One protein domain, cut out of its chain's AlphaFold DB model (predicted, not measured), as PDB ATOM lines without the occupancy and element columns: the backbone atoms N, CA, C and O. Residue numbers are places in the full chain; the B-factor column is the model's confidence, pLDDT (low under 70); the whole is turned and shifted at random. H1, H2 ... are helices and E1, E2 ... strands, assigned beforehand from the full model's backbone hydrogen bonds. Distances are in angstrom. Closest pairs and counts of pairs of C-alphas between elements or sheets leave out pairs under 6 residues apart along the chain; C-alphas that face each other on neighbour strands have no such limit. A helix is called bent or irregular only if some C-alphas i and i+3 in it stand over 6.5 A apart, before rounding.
ATOM      1  N   VAL A   8      -5.111  39.285   2.813       92.94
ATOM      2  CA  VAL A   8      -4.678  39.043   1.432       92.94
ATOM      3  C   VAL A   8      -5.891  39.152   0.520       92.94
ATOM      4  O   VAL A   8      -6.924  38.523   0.767       92.94
ATOM      5  N   LYS A   9      -5.770  39.961  -0.530       95.06
ATOM      6  CA  LYS A   9      -6.821  40.227  -1.509       95.06
ATOM      7  C   LYS A   9      -6.347  39.807  -2.887       95.06
ATOM      8  O   LYS A   9      -5.292  40.240  -3.351       95.06
ATOM      9  N   VAL A  10      -7.134  38.949  -3.516       96.06
ATOM     10  CA  VAL A  10      -6.829  38.329  -4.802       96.06
ATOM     11  C   VAL A  10      -7.977  38.602  -5.754       96.06
ATOM     12  O   VAL A  10      -9.136  38.387  -5.401       96.06
ATOM     13  N   LEU A  11      -7.651  39.029  -6.965       96.81
ATOM     14  CA  LEU A  11      -8.572  39.088  -8.086       96.81
ATOM     15  C   LEU A  11      -8.145  38.045  -9.113       96.81
ATOM     16  O   LEU A  11      -6.963  37.934  -9.428       96.81
ATOM     17  N   ALA A  12      -9.088  37.272  -9.634       95.81
ATOM     18  CA  ALA A  12      -8.833  36.378 -10.757       95.81
ATOM     19  C   ALA A  12      -9.897  36.598 -11.826       95.81
ATOM     20  O   ALA A  12     -11.084  36.607 -11.502       95.81
ATOM     21  N   GLY A  13      -9.481  36.772 -13.076       94.25
ATOM     22  CA  GLY A  13     -10.383  37.073 -14.184       94.25
ATOM     23  C   GLY A  13     -10.041  36.319 -15.462       94.25
ATOM     24  O   GLY A  13      -8.965  35.726 -15.586       94.25
ATOM     25  N   GLY A  14     -10.990  36.339 -16.393       92.19
ATOM     26  CA  GLY A  14     -10.862  35.765 -17.727       92.19
ATOM     27  C   GLY A  14     -12.213  35.390 -18.339       92.19
ATOM     28  O   GLY A  14     -13.274  35.731 -17.803       92.19
ATOM     29  N   PRO A  15     -12.226  34.622 -19.437       89.56
ATOM     30  CA  PRO A  15     -13.458  34.313 -20.141       89.56
ATOM     31  C   PRO A  15     -14.285  33.279 -19.370       89.56
ATOM     32  O   PRO A  15     -13.747  32.337 -18.776       89.56
ATOM     33  N   GLN A  16     -15.611  33.404 -19.410       83.50
ATOM     34  CA  GLN A  16     -16.519  32.408 -18.830       83.50
ATOM     35  C   GLN A  16     -16.212  30.986 -19.332       83.50
ATOM     36  O   GLN A  16     -16.201  30.726 -20.536       83.50
ATOM     37  N   GLY A  17     -15.997  30.060 -18.392       84.06
ATOM     38  CA  GLY A  17     -15.611  28.670 -18.668       84.06
ATOM     39  C   GLY A  17     -14.108  28.377 -18.555       84.06
ATOM     40  O   GLY A  17     -13.721  27.219 -18.663       84.06
ATOM     41  N   SER A  18     -13.268  29.381 -18.283       84.88
ATOM     42  CA  SER A  18     -11.815  29.216 -18.068       84.88
ATOM     43  C   SER A  18     -11.429  28.567 -16.732       84.88
ATOM     44  O   SER A  18     -10.277  28.186 -16.551       84.88
ATOM     45  N   GLY A  19     -12.374  28.409 -15.799       89.19
ATOM     46  CA  GLY A  19     -12.124  27.821 -14.475       89.19
ATOM     47  C   GLY A  19     -11.980  28.832 -13.332       89.19
ATOM     48  O   GLY A  19     -11.638  28.439 -12.221       89.19
ATOM     49  N   ILE A  20     -12.293  30.113 -13.552       90.88
ATOM     50  CA  ILE A  20     -12.240  31.170 -12.517       90.88
ATOM     51  C   ILE A  20     -13.094  30.817 -11.290       90.88
ATOM     52  O   ILE A  20     -12.683  31.024 -10.149       90.88
ATOM     53  N   GLU A  21     -14.273  30.224 -11.497       89.31
ATOM     54  CA  GLU A  21     -15.120  29.769 -10.389       89.31
ATOM     55  C   GLU A  21     -14.431  28.705  -9.540       89.31
ATOM     56  O   GLU A  21     -14.482  28.758  -8.308       89.31
ATOM     57  N   THR A  22     -13.760  27.766 -10.208       93.31
ATOM     58  CA  THR A  22     -12.985  26.702  -9.575       93.31
ATOM     59  C   THR A  22     -11.829  27.287  -8.777       93.31
ATOM     60  O   THR A  22     -11.637  26.882  -7.634       93.31
ATOM     61  N   VAL A  23     -11.120  28.289  -9.307       92.31
ATOM     62  CA  VAL A  23     -10.072  29.015  -8.566       92.31
ATOM     63  C   VAL A  23     -10.640  29.599  -7.268       92.31
ATOM     64  O   VAL A  23     -10.095  29.359  -6.192       92.31
ATOM     65  N   GLY A  24     -11.780  30.289  -7.338       92.69
ATOM     66  CA  GLY A  24     -12.435  30.863  -6.159       92.69
ATOM     67  C   GLY A  24     -12.869  29.820  -5.133       92.69
ATOM     68  O   GLY A  24     -12.678  30.018  -3.933       92.69
ATOM     69  N   GLN A  25     -13.430  28.695  -5.580       94.25
ATOM     70  CA  GLN A  25     -13.824  27.583  -4.707       94.25
ATOM     71  C   GLN A  25     -12.620  26.915  -4.038       94.25
ATOM     72  O   GLN A  25     -12.637  26.722  -2.826       94.25
ATOM     73  N   VAL A  26     -11.567  26.599  -4.794       95.69
ATOM     74  CA  VAL A  26     -10.369  25.932  -4.262       95.69
ATOM     75  C   VAL A  26      -9.638  26.842  -3.279       95.69
ATOM     76  O   VAL A  26      -9.314  26.402  -2.176       95.69
ATOM     77  N   LEU A  27      -9.428  28.116  -3.629       93.94
ATOM     78  CA  LEU A  27      -8.765  29.076  -2.742       93.94
ATOM     79  C   LEU A  27      -9.574  29.318  -1.469       93.94
ATOM     80  O   LEU A  27      -9.015  29.268  -0.374       93.94
ATOM     81  N   SER A  28     -10.885  29.546  -1.590       94.50
ATOM     82  CA  SER A  28     -11.725  29.767  -0.411       94.50
ATOM     83  C   SER A  28     -11.787  28.537   0.492       94.50
ATOM     84  O   SER A  28     -11.647  28.677   1.703       94.50
ATOM     85  N   ALA A  29     -11.908  27.332  -0.069       95.56
ATOM     86  CA  ALA A  29     -11.900  26.096   0.709       95.56
ATOM     87  C   ALA A  29     -10.561  25.885   1.431       95.56
ATOM     88  O   ALA A  29     -10.552  25.609   2.631       95.56
ATOM     89  N   ALA A  30      -9.435  26.060   0.732       96.00
ATOM     90  CA  ALA A  30      -8.104  25.895   1.310       96.00
ATOM     91  C   ALA A  30      -7.846  26.891   2.451       96.00
ATOM     92  O   ALA A  30      -7.357  26.508   3.513       96.00
ATOM     93  N   LEU A  31      -8.207  28.159   2.267       94.31
ATOM     94  CA  LEU A  31      -8.034  29.187   3.292       94.31
ATOM     95  C   LEU A  31      -9.008  28.983   4.467       94.31
ATOM     96  O   LEU A  31      -8.601  29.114   5.618       94.31
ATOM     97  N   ALA A  32     -10.257  28.582   4.213       94.19
ATOM     98  CA  ALA A  32     -11.239  28.349   5.276       94.19
ATOM     99  C   ALA A  32     -10.811  27.167   6.148       94.19
ATOM    100  O   ALA A  32     -10.898  27.229   7.372       94.19
ATOM    101  N   TYR A  33     -10.279  26.118   5.517       96.31
ATOM    102  CA  TYR A  33      -9.725  24.957   6.207       96.31
ATOM    103  C   TYR A  33      -8.572  25.330   7.153       96.31
ATOM    104  O   TYR A  33      -8.398  24.701   8.192       96.31
ATOM    105  N   ASN A  34      -7.818  26.385   6.833       94.00
ATOM    106  CA  ASN A  34      -6.736  26.905   7.671       94.00
ATOM    107  C   ASN A  34      -7.195  27.976   8.686       94.00
ATOM    108  O   ASN A  34      -6.355  28.596   9.335       94.00
ATOM    109  N   GLY A  35      -8.504  28.198   8.848       93.44
ATOM    110  CA  GLY A  35      -9.062  29.089   9.872       93.44
ATOM    111  C   GLY A  35      -9.101  30.577   9.509       93.44
ATOM    112  O   GLY A  35      -9.352  31.401  10.385       93.44
ATOM    113  N   TYR A  36      -8.876  30.939   8.244       95.38
ATOM    114  CA  TYR A  36      -8.996  32.325   7.788       95.38
ATOM    115  C   TYR A  36     -10.463  32.725   7.593       95.38
ATOM    116  O   TYR A  36     -11.283  31.939   7.113       95.38
ATOM    117  N   GLY A  37     -10.791  33.979   7.905       95.56
ATOM    118  CA  GLY A  37     -12.064  34.585   7.527       95.56
ATOM    119  C   GLY A  37     -12.042  34.970   6.050       95.56
ATOM    120  O   GLY A  37     -11.077  35.577   5.592       95.56
ATOM    121  N   ILE A  38     -13.085  34.628   5.288       96.19
ATOM    122  CA  ILE A  38     -13.082  34.792   3.827       96.19
ATOM    123  C   ILE A  38     -14.368  35.441   3.347       96.19
ATOM    124  O   ILE A  38     -15.462  35.060   3.756       96.19
ATOM    125  N   LEU A  39     -14.216  36.375   2.413       95.81
ATOM    126  CA  LEU A  39     -15.292  36.917   1.600       95.81
ATOM    127  C   LEU A  39     -14.903  36.800   0.126       95.81
ATOM    128  O   LEU A  39     -13.821  37.235  -0.265       95.81
ATOM    129  N   VAL A  40     -15.785  36.221  -0.689       95.50
ATOM    130  CA  VAL A  40     -15.592  36.094  -2.140       95.50
ATOM    131  C   VAL A  40     -16.781  36.719  -2.848       95.50
ATOM    132  O   VAL A  40     -17.919  36.341  -2.578       95.50
ATOM    133  N   ASN A  41     -16.514  37.636  -3.772       94.75
ATOM    134  CA  ASN A  41     -17.498  38.126  -4.728       94.75
ATOM    135  C   ASN A  41     -17.235  37.511  -6.097       94.75
ATOM    136  O   ASN A  41     -16.081  37.297  -6.476       94.75
ATOM    137  N   ARG A  42     -18.310  37.241  -6.832       91.75
ATOM    138  CA  ARG A  42     -18.247  36.755  -8.208       91.75
ATOM    139  C   ARG A  42     -19.017  37.718  -9.089       91.75
ATOM    140  O   ARG A  42     -20.192  37.966  -8.829       91.75
ATOM    141  N   GLU A  43     -18.362  38.233 -10.115       89.50
ATOM    142  CA  GLU A  43     -18.957  39.180 -11.046       89.50
ATOM    143  C   GLU A  43     -19.054  38.548 -12.432       89.50
ATOM    144  O   GLU A  43     -18.068  38.126 -13.045       89.50
ATOM    145  N   TYR A  44     -20.295  38.457 -12.905       84.06
ATOM    146  CA  TYR A  44     -20.638  37.877 -14.191       84.06
ATOM    147  C   TYR A  44     -21.371  38.901 -15.030       84.06
ATOM    148  O   TYR A  44     -22.316  39.543 -14.572       84.06
ATOM    149  N   TYR A  45     -20.998  38.971 -16.299       74.00
ATOM    150  CA  TYR A  45     -21.853  39.594 -17.290       74.00
ATOM    151  C   TYR A  45     -23.014  38.656 -17.623       74.00
ATOM    152  O   TYR A  45     -22.848  37.433 -17.655       74.00
ATOM    153  N   SER A  46     -24.187  39.237 -17.893       61.06
ATOM    154  CA  SER A  46     -25.385  38.507 -18.325       61.06
ATOM    155  C   SER A  46     -25.197  37.969 -19.747       61.06
ATOM    156  O   SER A  46     -25.679  38.534 -20.726       61.06
ATOM    157  N   ASN A  47     -24.403  36.908 -19.869       65.00
ATOM    158  CA  ASN A  47     -24.106  36.225 -21.114       65.00
ATOM    159  C   ASN A  47     -23.887  34.730 -20.852       65.00
ATOM    160  O   ASN A  47     -23.431  34.350 -19.776       65.00
ATOM    161  N   ILE A  48     -24.224  33.887 -21.833       59.09
ATOM    162  CA  ILE A  48     -24.136  32.426 -21.683       59.09
ATOM    163  C   ILE A  48     -22.685  31.933 -21.845       59.09
ATOM    164  O   ILE A  48     -22.311  30.974 -21.173       59.09
ATOM    165  N   LYS A  49     -21.866  32.555 -22.718       61.00
ATOM    166  CA  LYS A  49     -20.430  32.239 -22.903       61.00
ATOM    167  C   LYS A  49     -19.618  33.423 -23.436       61.00
ATOM    168  O   LYS A  49     -20.109  34.187 -24.263       61.00
ATOM    169  N   GLY A  50     -18.337  33.483 -23.066       64.00
ATOM    170  CA  GLY A  50     -17.302  34.231 -23.795       64.00
ATOM    171  C   GLY A  50     -17.129  35.704 -23.426       64.00
ATOM    172  O   GLY A  50     -16.293  36.365 -24.028       64.00
ATOM    173  N   ARG A  51     -17.886  36.221 -22.452       79.38
ATOM    174  CA  ARG A  51     -17.568  37.519 -21.840       79.38
ATOM    175  C   ARG A  51     -16.635  37.339 -20.652       79.38
ATOM    176  O   ARG A  51     -16.584  36.253 -20.067       79.38
ATOM    177  N   HIS A  52     -15.908  38.403 -20.333       87.75
ATOM    178  CA  HIS A  52     -15.061  38.463 -19.155       87.75
ATOM    179  C   HIS A  52     -15.887  38.259 -17.890       87.75
ATOM    180  O   HIS A  52     -16.964  38.827 -17.730       87.75
ATOM    181  N   SER A  53     -15.377  37.448 -16.984       91.00
ATOM    182  CA  SER A  53     -15.877  37.293 -15.628       91.00
ATOM    183  C   SER A  53     -14.694  37.374 -14.686       91.00
ATOM    184  O   SER A  53     -13.564  37.071 -15.064       91.00
ATOM    185  N   TYR A  54     -14.943  37.767 -13.447       93.81
ATOM    186  CA  TYR A  54     -13.897  37.773 -12.440       93.81
ATOM    187  C   TYR A  54     -14.450  37.467 -11.060       93.81
ATOM    188  O   TYR A  54     -15.650  37.550 -10.784       93.81
ATOM    189  N   ILE A  55     -13.540  37.077 -10.185       95.31
ATOM    190  CA  ILE A  55     -13.786  36.924  -8.765       95.31
ATOM    191  C   ILE A  55     -12.842  37.833  -8.003       95.31
ATOM    192  O   ILE A  55     -11.683  37.999  -8.384       95.31
ATOM    193  N   THR A  56     -13.326  38.340  -6.880       96.44
ATOM    194  CA  THR A  56     -12.501  39.057  -5.913       96.44
ATOM    195  C   THR A  56     -12.642  38.357  -4.572       96.44
ATOM    196  O   THR A  56     -13.748  38.184  -4.058       96.44
ATOM    197  N   LEU A  57     -11.521  37.928  -4.009       96.38
ATOM    198  CA  LEU A  57     -11.425  37.230  -2.736       96.38
ATOM    199  C   LEU A  57     -10.651  38.100  -1.753       96.38
ATOM    200  O   LEU A  57      -9.563  38.572  -2.065       96.38
ATOM    201  N   ARG A  58     -11.182  38.261  -0.543       96.19
ATOM    202  CA  ARG A  58     -10.458  38.797   0.612       96.19
ATOM    203  C   ARG A  58     -10.399  37.723   1.685       96.19
ATOM    204  O   ARG A  58     -11.440  37.239   2.124       96.19
ATOM    205  N   ALA A  59      -9.191  37.387   2.115       95.62
ATOM    206  CA  ALA A  59      -8.938  36.519   3.252       95.62
ATOM    207  C   ALA A  59      -8.274  37.313   4.376       95.62
ATOM    208  O   ALA A  59      -7.386  38.122   4.113       95.62
ATOM    209  N   SER A  60      -8.702  37.081   5.613       94.94
ATOM    210  CA  SER A  60      -8.191  37.745   6.809       94.94
ATOM    211  C   SER A  60      -7.802  36.728   7.870       94.94
ATOM    212  O   SER A  60      -8.522  35.759   8.117       94.94
ATOM    213  N   ALA A  61      -6.660  36.960   8.513       93.69
ATOM    214  CA  ALA A  61      -6.175  36.141   9.621       93.69
ATOM    215  C   ALA A  61      -6.795  36.526  10.977       93.69
ATOM    216  O   ALA A  61      -6.532  35.858  11.974       93.69
ATOM    217  N   GLN A  62      -7.549  37.630  11.045       90.62
ATOM    218  CA  GLN A  62      -8.007  38.214  12.312       90.62
ATOM    219  C   GLN A  62      -9.518  38.142  12.502       90.62
ATOM    220  O   GLN A  62      -9.980  37.890  13.614       90.62
ATOM    221  N   GLU A  63     -10.293  38.374  11.444       91.12
ATOM    222  CA  GLU A  63     -11.751  38.438  11.530       91.12
ATOM    223  C   GLU A  63     -12.432  37.948  10.252       91.12
ATOM    224  O   GLU A  63     -11.800  37.766   9.215       91.12
ATOM    225  N   LEU A  64     -13.751  37.753  10.308       94.31
ATOM    226  CA  LEU A  64     -14.542  37.520   9.106       94.31
ATOM    227  C   LEU A  64     -14.668  38.841   8.313       94.31
ATOM    228  O   LEU A  64     -15.227  39.805   8.849       94.31
ATOM    229  N   PRO A  65     -14.201  38.914   7.051       94.31
ATOM    230  CA  PRO A  65     -14.267  40.144   6.272       94.31
ATOM    231  C   PRO A  65     -15.716  40.551   5.982       94.31
ATOM    232  O   PRO A  65     -16.522  39.744   5.527       94.31
ATOM    233  N   LYS A  66     -16.036  41.832   6.202       93.50
ATOM    234  CA  LYS A  66     -17.388  42.392   5.996       93.50
ATOM    235  C   LYS A  66     -17.584  43.051   4.632       93.50
ATOM    236  O   LYS A  66     -18.712  43.294   4.220       93.50
ATOM    237  N   SER A  67     -16.489  43.374   3.955       94.12
ATOM    238  CA  SER A  67     -16.490  44.023   2.649       94.12
ATOM    239  C   SER A  67     -15.249  43.640   1.857       94.12
ATOM    240  O   SER A  67     -14.195  43.319   2.425       94.12
ATOM    241  N   LEU A  68     -15.379  43.706   0.534       93.62
ATOM    242  CA  LEU A  68     -14.227  43.756  -0.352       93.62
ATOM    243  C   LEU A  68     -13.593  45.142  -0.289       93.62
ATOM    244  O   LEU A  68     -14.277  46.145  -0.087       93.62
ATOM    245  N   THR A  69     -12.277  45.182  -0.446       92.75
ATOM    246  CA  THR A  69     -11.498  46.417  -0.431       92.75
ATOM    247  C   THR A  69     -10.454  46.379  -1.537       92.75
ATOM    248  O   THR A  69     -10.018  45.310  -1.958       92.75
ATOM    249  N   TYR A  70     -10.061  47.561  -1.993       92.00
ATOM    250  CA  TYR A  70      -9.044  47.775  -3.016       92.00
ATOM    251  C   TYR A  70      -7.963  48.711  -2.447       92.00
ATOM    252  O   TYR A  70      -8.252  49.453  -1.499       92.00
ATOM    253  N   PRO A  71      -6.730  48.684  -2.976       94.31
ATOM    254  CA  PRO A  71      -6.262  47.838  -4.082       94.31
ATOM    255  C   PRO A  71      -6.019  46.374  -3.669       94.31
ATOM    256  O   PRO A  71      -5.886  46.082  -2.479       94.31
ATOM    257  N   VAL A  72      -5.973  45.452  -4.635       94.88
ATOM    258  CA  VAL A  72      -5.663  44.027  -4.424       94.88
ATOM    259  C   VAL A  72      -4.155  43.764  -4.432       94.88
ATOM    260  O   VAL A  72      -3.378  44.496  -5.046       94.88
ATOM    261  N   GLU A  73      -3.727  42.703  -3.745       94.25
ATOM    262  CA  GLU A  73      -2.319  42.288  -3.705       94.25
ATOM    263  C   GLU A  73      -1.928  41.396  -4.887       94.25
ATOM    264  O   GLU A  73      -0.750  41.334  -5.232       94.25
ATOM    265  N   LEU A  74      -2.883  40.685  -5.487       94.44
ATOM    266  CA  LEU A  74      -2.633  39.751  -6.579       94.44
ATOM    267  C   LEU A  74      -3.754  39.828  -7.612       94.44
ATOM    268  O   LEU A  74      -4.923  39.689  -7.257       94.44
ATOM    269  N   VAL A  75      -3.385  39.975  -8.882       95.62
ATOM    270  CA  VAL A  75      -4.278  39.778 -10.029       95.62
ATOM    271  C   VAL A  75      -3.798  38.555 -10.808       95.62
ATOM    272  O   VAL A  75      -2.666  38.523 -11.284       95.62
ATOM    273  N   GLY A  76      -4.654  37.545 -10.932       95.12
ATOM    274  CA  GLY A  76      -4.475  36.396 -11.816       95.12
ATOM    275  C   GLY A  76      -5.286  36.577 -13.096       95.12
ATOM    276  O   GLY A  76      -6.506  36.422 -13.087       95.12
ATOM    277  N   ALA A  77      -4.610  36.903 -14.188       93.56
ATOM    278  CA  ALA A  77      -5.198  37.110 -15.498       93.56
ATOM    279  C   ALA A  77      -5.109  35.843 -16.354       93.56
ATOM    280  O   ALA A  77      -4.016  35.390 -16.699       93.56
ATOM    281  N   MET A  78      -6.266  35.275 -16.702       91.31
ATOM    282  CA  MET A  78      -6.360  34.119 -17.605       91.31
ATOM    283  C   MET A  78      -6.500  34.526 -19.080       91.31
ATOM    284  O   MET A  78      -6.484  33.661 -19.952       91.31
ATOM    285  N   ASP A  79      -6.642  35.824 -19.351       89.94
ATOM    286  CA  ASP A  79      -6.597  36.438 -20.675       89.94
ATOM    287  C   ASP A  79      -6.063  37.881 -20.600       89.94
ATOM    288  O   ASP A  79      -5.924  38.472 -19.523       89.94
ATOM    289  N   ALA A  80      -5.777  38.472 -21.762       89.56
ATOM    290  CA  ALA A  80      -5.357  39.870 -21.854       89.56
ATOM    291  C   ALA A  80      -6.445  40.853 -21.380       89.56
ATOM    292  O   ALA A  80      -6.127  41.897 -20.813       89.56
ATOM    293  N   GLU A  81      -7.728  40.531 -21.588       89.25
ATOM    294  CA  GLU A  81      -8.851  41.383 -21.174       89.25
ATOM    295  C   GLU A  81      -8.845  41.632 -19.661       89.25
ATOM    296  O   GLU A  81      -9.013  42.772 -19.227       89.25
ATOM    297  N   THR A  82      -8.528  40.610 -18.866       91.88
ATOM    298  CA  THR A  82      -8.369  40.732 -17.414       91.88
ATOM    299  C   THR A  82      -7.296  41.737 -17.034       91.88
ATOM    300  O   THR A  82      -7.517  42.554 -16.140       91.88
ATOM    301  N   VAL A  83      -6.145  41.696 -17.713       90.81
ATOM    302  CA  VAL A  83      -5.048  42.638 -17.466       90.81
ATOM    303  C   VAL A  83      -5.535  44.058 -17.730       90.81
ATOM    304  O   VAL A  83      -5.459  44.914 -16.852       90.81
ATOM    305  N   PHE A  84      -6.109  44.304 -18.906       88.31
ATOM    306  CA  PHE A  84      -6.591  45.632 -19.279       88.31
ATOM    307  C   PHE A  84      -7.687  46.166 -18.349       88.31
ATOM    308  O   PHE A  84      -7.737  47.370 -18.079       88.31
ATOM    309  N   MET A  85      -8.559  45.299 -17.835       87.94
ATOM    310  CA  MET A  85      -9.638  45.726 -16.949       87.94
ATOM    311  C   MET A  85      -9.176  45.982 -15.515       87.94
ATOM    312  O   MET A  85      -9.605  46.982 -14.942       87.94
ATOM    313  N   HIS A  86      -8.276  45.156 -14.976       92.25
ATOM    314  CA  HIS A  86      -7.979  45.122 -13.539       92.25
ATOM    315  C   HIS A  86      -6.562  45.553 -13.151       92.25
ATOM    316  O   HIS A  86      -6.225  45.520 -11.969       92.25
ATOM    317  N   TYR A  87      -5.710  45.987 -14.087       88.06
ATOM    318  CA  TYR A  87      -4.355  46.429 -13.725       88.06
ATOM    319  C   TYR A  87      -4.355  47.600 -12.722       88.06
ATOM    320  O   TYR A  87      -3.518  47.631 -11.826       88.06
ATOM    321  N   ASN A  88      -5.324  48.518 -12.824       89.44
ATOM    322  CA  ASN A  88      -5.494  49.642 -11.893       89.44
ATOM    323  C   ASN A  88      -6.042  49.224 -10.520       89.44
ATOM    324  O   ASN A  88      -5.953  49.994  -9.566       89.44
ATOM    325  N   ASP A  89      -6.601  48.017 -10.406       91.31
ATOM    326  CA  ASP A  89      -7.050  47.479  -9.123       91.31
ATOM    327  C   ASP A  89      -5.867  46.949  -8.301       91.31
ATOM    328  O   ASP A  89      -6.012  46.724  -7.097       91.31
ATOM    329  N   LEU A  90      -4.699  46.745  -8.925       92.44
ATOM    330  CA  LEU A  90      -3.490  46.233  -8.291       92.44
ATOM    331  C   LEU A  90      -2.780  47.322  -7.475       92.44
ATOM    332  O   LEU A  90      -2.586  48.448  -7.925       92.44
ATOM    333  N   GLY A  91      -2.352  46.978  -6.262       90.50
ATOM    334  CA  GLY A  91      -1.574  47.899  -5.434       90.50
ATOM    335  C   GLY A  91      -0.172  48.123  -6.002       90.50
ATOM    336  O   GLY A  91       0.356  47.269  -6.707       90.50
ATOM    337  N   GLU A  92       0.495  49.214  -5.615       86.81
ATOM    338  CA  GLU A  92       1.859  49.544  -6.083       86.81
ATOM    339  C   GLU A  92       2.890  48.416  -5.877       86.81
ATOM    340  O   GLU A  92       3.887  48.333  -6.589       86.81
ATOM    341  N   LYS A  93       2.666  47.554  -4.877       87.50
ATOM    342  CA  LYS A  93       3.508  46.390  -4.545       87.50
ATOM    343  C   LYS A  93       2.806  45.054  -4.803       87.50
ATOM    344  O   LYS A  93       3.202  44.038  -4.234       87.50
ATOM    345  N   GLY A  94       1.719  45.080  -5.565       88.44
ATOM    346  CA  GLY A  94       0.968  43.894  -5.930       88.44
ATOM    347  C   GLY A  94       1.664  43.091  -7.024       88.44
ATOM    348  O   GLY A  94       2.608  43.546  -7.668       88.44
ATOM    349  N   PHE A  95       1.175  41.876  -7.225       93.50
ATOM    350  CA  PHE A  95       1.664  40.946  -8.230       93.50
ATOM    351  C   PHE A  95       0.624  40.765  -9.332       93.50
ATOM    352  O   PHE A  95      -0.547  40.506  -9.057       93.50
ATOM    353  N   LEU A  96       1.062  40.858 -10.584       93.56
ATOM    354  CA  LEU A  96       0.267  40.474 -11.743       93.56
ATOM    355  C   LEU A  96       0.807  39.150 -12.282       93.56
ATOM    356  O   LEU A  96       1.973  39.058 -12.664       93.56
ATOM    357  N   VAL A  97      -0.050  38.135 -12.315       93.62
ATOM    358  CA  VAL A  97       0.219  36.849 -12.958       93.62
ATOM    359  C   VAL A  97      -0.609  36.801 -14.225       93.62
ATOM    360  O   VAL A  97      -1.832  36.890 -14.167       93.62
ATOM    361  N   TYR A  98       0.052  36.671 -15.365       91.62
ATOM    362  CA  TYR A  98      -0.586  36.600 -16.673       91.62
ATOM    363  C   TYR A  98       0.205  35.656 -17.580       91.62
ATOM    364  O   TYR A  98       1.334  35.263 -17.273       91.62
ATOM    365  N   ASN A  99      -0.393  35.279 -18.702       89.25
ATOM    366  CA  ASN A  99       0.253  34.434 -19.693       89.25
ATOM    367  C   ASN A  99       1.073  35.287 -20.673       89.25
ATOM    368  O   ASN A  99       0.524  36.109 -21.399       89.25
ATOM    369  N   VAL A 100       2.383  35.041 -20.747       88.44
ATOM    370  CA  VAL A 100       3.323  35.761 -21.634       88.44
ATOM    371  C   VAL A 100       2.915  35.681 -23.112       88.44
ATOM    372  O   VAL A 100       3.197  36.580 -23.895       88.44
ATOM    373  N   ARG A 101       2.191  34.629 -23.518       86.38
ATOM    374  CA  ARG A 101       1.681  34.502 -24.897       86.38
ATOM    375  C   ARG A 101       0.666  35.583 -25.270       86.38
ATOM    376  O   ARG A 101       0.425  35.789 -26.456       86.38
ATOM    377  N   ASP A 102       0.094  36.251 -24.274       83.75
ATOM    378  CA  ASP A 102      -0.934  37.265 -24.452       83.75
ATOM    379  C   ASP A 102      -0.358  38.699 -24.482       83.75
ATOM    380  O   ASP A 102      -1.120  39.652 -24.632       83.75
ATOM    381  N   GLU A 103       0.971  38.880 -24.410       81.38
ATOM    382  CA  GLU A 103       1.627  40.206 -24.436       81.38
ATOM    383  C   GLU A 103       1.375  40.991 -25.730       81.38
ATOM    384  O   GLU A 103       1.187  42.205 -25.703       81.38
ATOM    385  N   ASP A 104       1.318  40.295 -26.868       81.00
ATOM    386  CA  ASP A 104       1.093  40.911 -28.181       81.00
ATOM    387  C   ASP A 104      -0.399  41.147 -28.493       81.00
ATOM    388  O   ASP A 104      -0.768  41.587 -29.597       81.00
ATOM    389  N   VAL A 105      -1.297  40.829 -27.555       82.81
ATOM    390  CA  VAL A 105      -2.737  41.032 -27.732       82.81
ATOM    391  C   VAL A 105      -3.055  42.514 -27.583       82.81
ATOM    392  O   VAL A 105      -3.018  43.101 -26.508       82.81
ATOM    393  N   ARG A 106      -3.421  43.130 -28.707       78.50
ATOM    394  CA  ARG A 106      -3.882  44.519 -28.745       78.50
ATOM    395  C   ARG A 106      -5.332  44.626 -28.286       78.50
ATOM    396  O   ARG A 106      -6.141  43.751 -28.596       78.50
ATOM    397  N   LEU A 107      -5.665  45.758 -27.667       76.12
ATOM    398  CA  LEU A 107      -7.027  46.128 -27.257       76.12
ATOM    399  C   LEU A 107      -8.067  45.961 -28.374       76.12
ATOM    400  O   LEU A 107      -9.184  45.523 -28.114       76.12
ATOM    401  N   ASP A 108      -7.690  46.232 -29.626       74.12
ATOM    402  CA  ASP A 108      -8.582  46.114 -30.788       74.12
ATOM    403  C   ASP A 108      -9.059  44.678 -31.050       74.12
ATOM    404  O   ASP A 108     -10.103  44.467 -31.665       74.12
ATOM    405  N   LYS A 109      -8.297  43.673 -30.597       76.69
ATOM    406  CA  LYS A 109      -8.648  42.256 -30.763       76.69
ATOM    407  C   LYS A 109      -9.633  41.760 -29.702       76.69
ATOM    408  O   LYS A 109     -10.171  40.666 -29.858       76.69
ATOM    409  N   ILE A 110      -9.884  42.538 -28.649       79.62
ATOM    410  CA  ILE A 110     -10.797  42.164 -27.568       79.62
ATOM    411  C   ILE A 110     -12.203  42.639 -27.934       79.62
ATOM    412  O   ILE A 110     -12.545  43.816 -27.808       79.62
ATOM    413  N   VAL A 111     -13.012  41.706 -28.435       72.62
ATOM    414  CA  VAL A 111     -14.377  41.967 -28.930       72.62
ATOM    415  C   VAL A 111     -15.393  42.073 -27.787       72.62
ATOM    416  O   VAL A 111     -16.417  42.734 -27.924       72.62
ATOM    417  N   SER A 112     -15.118  41.429 -26.655       75.56
ATOM    418  CA  SER A 112     -15.994  41.349 -25.479       75.56
ATOM    419  C   SER A 112     -16.122  42.664 -24.706       75.56
ATOM    420  O   SER A 112     -17.159  42.871 -24.063       75.56
ATOM    421  N   MET A 113     -15.116  43.536 -24.811       76.88
ATOM    422  CA  MET A 113     -14.960  44.743 -24.002       76.88
ATOM    423  C   MET A 113     -16.004  45.818 -24.322       76.88
ATOM    424  O   MET A 113     -16.295  46.098 -25.484       76.88
ATOM    425  N   GLU A 114     -16.545  46.450 -23.281       73.94
ATOM    426  CA  GLU A 114     -17.507  47.549 -23.416       73.94
ATOM    427  C   GLU A 114     -16.832  48.869 -23.818       73.94
ATOM    428  O   GLU A 114     -15.684  49.142 -23.453       73.94
ATOM    429  N   ASP A 115     -17.567  49.724 -24.537       70.00
ATOM    430  CA  ASP A 115     -17.038  50.971 -25.107       70.00
ATOM    431  C   ASP A 115     -16.493  51.938 -24.044       70.00
ATOM    432  O   ASP A 115     -15.452  52.564 -24.250       70.00
ATOM    433  N   CYS A 116     -17.139  52.019 -22.874       67.69
ATOM    434  CA  CYS A 116     -16.673  52.839 -21.752       67.69
ATOM    435  C   CYS A 116     -15.295  52.387 -21.244       67.69
ATOM    436  O   CYS A 116     -14.416  53.213 -20.995       67.69
ATOM    437  N   THR A 117     -15.089  51.072 -21.127       70.38
ATOM    438  CA  THR A 117     -13.819  50.486 -20.680       70.38
ATOM    439  C   THR A 117     -12.729  50.713 -21.719       70.38
ATOM    440  O   THR A 117     -11.629  51.145 -21.373       70.38
ATOM    441  N   ARG A 118     -13.053  50.525 -23.004       73.31
ATOM    442  CA  ARG A 118     -12.136  50.807 -24.113       73.31
ATOM    443  C   ARG A 118     -11.704  52.277 -24.138       73.31
ATOM    444  O   ARG A 118     -10.524  52.551 -24.343       73.31
ATOM    445  N   HIS A 119     -12.622  53.214 -23.892       71.75
ATOM    446  CA  HIS A 119     -12.303  54.644 -23.835       71.75
ATOM    447  C   HIS A 119     -11.370  54.987 -22.666       71.75
ATOM    448  O   HIS A 119     -10.413  55.735 -22.853       71.75
ATOM    449  N   ARG A 120     -11.612  54.404 -21.481       75.44
ATOM    450  CA  ARG A 120     -10.744  54.580 -20.306       75.44
ATOM    451  C   ARG A 120      -9.313  54.135 -20.599       75.44
ATOM    452  O   ARG A 120      -8.386  54.901 -20.376       75.44
ATOM    453  N   ILE A 121      -9.145  52.928 -21.134       72.38
ATOM    454  CA  ILE A 121      -7.813  52.361 -21.381       72.38
ATOM    455  C   ILE A 121      -7.104  53.103 -22.521       72.38
ATOM    456  O   ILE A 121      -5.909  53.350 -22.438       72.38
ATOM    457  N   GLY A 122      -7.827  53.515 -23.569       64.69
ATOM    458  CA  GLY A 122      -7.249  54.280 -24.680       64.69
ATOM    459  C   GLY A 122      -6.697  55.656 -24.285       64.69
ATOM    460  O   GLY A 122      -5.866  56.202 -25.007       64.69
ATOM    461  N   ALA A 123      -7.132  56.214 -23.151       60.12
ATOM    462  CA  ALA A 123      -6.604  57.459 -22.593       60.12
ATOM    463  C   ALA A 123      -5.359  57.252 -21.703       60.12
ATOM    464  O   ALA A 123      -4.654  58.216 -21.400       60.12
ATOM    465  N   GLU A 124      -5.075  56.014 -21.288       59.25
ATOM    466  CA  GLU A 124      -4.003  55.652 -20.360       59.25
ATOM    467  C   GLU A 124      -2.822  55.036 -21.145       59.25
ATOM    468  O   GLU A 124      -2.913  53.937 -21.688       59.25
TER     469      GLU A 124
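Overview. This is residues 8 to 124 of the 135 residues of the protein "POR domain-containing protein" of Pyrodictium occultum (UniProt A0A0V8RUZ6). A twisted sheet of five strands is the core, with the long helix H1 over one face, lengthwise on E3, and the shorter helix H2 over the other face, on E1 and E4. The small helix H3 is off the sheet, close to H2, and is reached through the long unnamed stretch of residues 98 to 114. The printed part has 117 residues, with three named helices and five named strands in the order E1, H1, E2, E3, E4, H2, E5, H3. The sheet runs E2, E3, E1, E4, E5 and is mixed, and the class is mixed, helices and strands. The whole is compact, with a radius of gyration of the C-alphas of 14.7 A, and rounded, with spans of 44 by 33 by 26 A.

Along the chain. E1, residues 8 to 15, begins at C-alpha 8 at (-4.678, 39.043, 1.432) and is 23.8 A long. H1, residues 20 to 33, is the longest helix, 19.9 A from C-alpha 20 at (-12.240, 31.170, -12.517) to C-alpha 33. E2, residues 37 to 44, is 23.6 A long, and E3, residues 52 to 60, is the longest strand, 26.9 A. E4 covers residues 72 to 77 and measures 13.1 A. H2, residues 80 to 89, is 14.9 A long and irregular: C-alphas 85 and 88 are 7.6 A apart. E5, residues 90 to 97, spans 11.1 A and bends by 124 degrees at residue 93. H3, residues 115 to 122, is 10.3 A long and ends with C-alpha 122 at (-7.249, 54.280, -24.680).

Arrangement. E1 and E3 are antiparallel neighbours at 166 degrees, with N 10 and O 57 2.9 A apart, within hydrogen-bond range. E2, an edge strand, forms a hairpin with E3 at 170 degrees, where N 41 and O 56 are 2.8 A apart. On the other side of E1, E4 is parallel to it at 22 degrees, with N 11 and O 74 at 2.8 A. The edge strand E5 is parallel to E4 at 26 degrees, with N 95 and O 73 at 2.8 A. H1 is on the sheet at a height of 8.8 A, over E3 and along the strands, at 4 degrees to E3 on the local plane; their closest C-alphas, those of Gly 24 and Ile 55, are 6.7 A apart. E1, H1 and E2 form a split strand-helix-strand unit, two strands running the same way with E3 between them, and its crossover is right-handed. H2 lies on the opposite face at a height of 7.0 A, over E1 and E4, and the closest C-alphas of E1 and H2, those of Gly 13 and Thr 82, are 5.3 A apart. H1, the sheet and H2 make three layers, with helices on both faces of the sheet. E4, H2 and E5 form a strand-helix-strand unit, two parallel neighbours joined through a helix, also with a right-handed crossover. H3 is not on the sheet; it is close to H2 but not clearly touching, about perpendicular at 75 degrees, and the C-alphas of Phe 84 and Ile 121 come closest, at 7.2 A. Every O i to N i+4 pair is within hydrogen-bond range in H1 and H3, against 4 of 6 in H2.

Size, cuts and confidence. The C-alphas farthest apart, those of Gly 35 and Asp 108, are 44.1 A from each other. The printed part has no cut. The links from E3 to E4, 11 residues, and from E5 to H3, 17 residues, are long. The mean pLDDT of the printed part is 87.2, and it is under 70 at residues 46 to 50, residue 116 and residues 122 to 124.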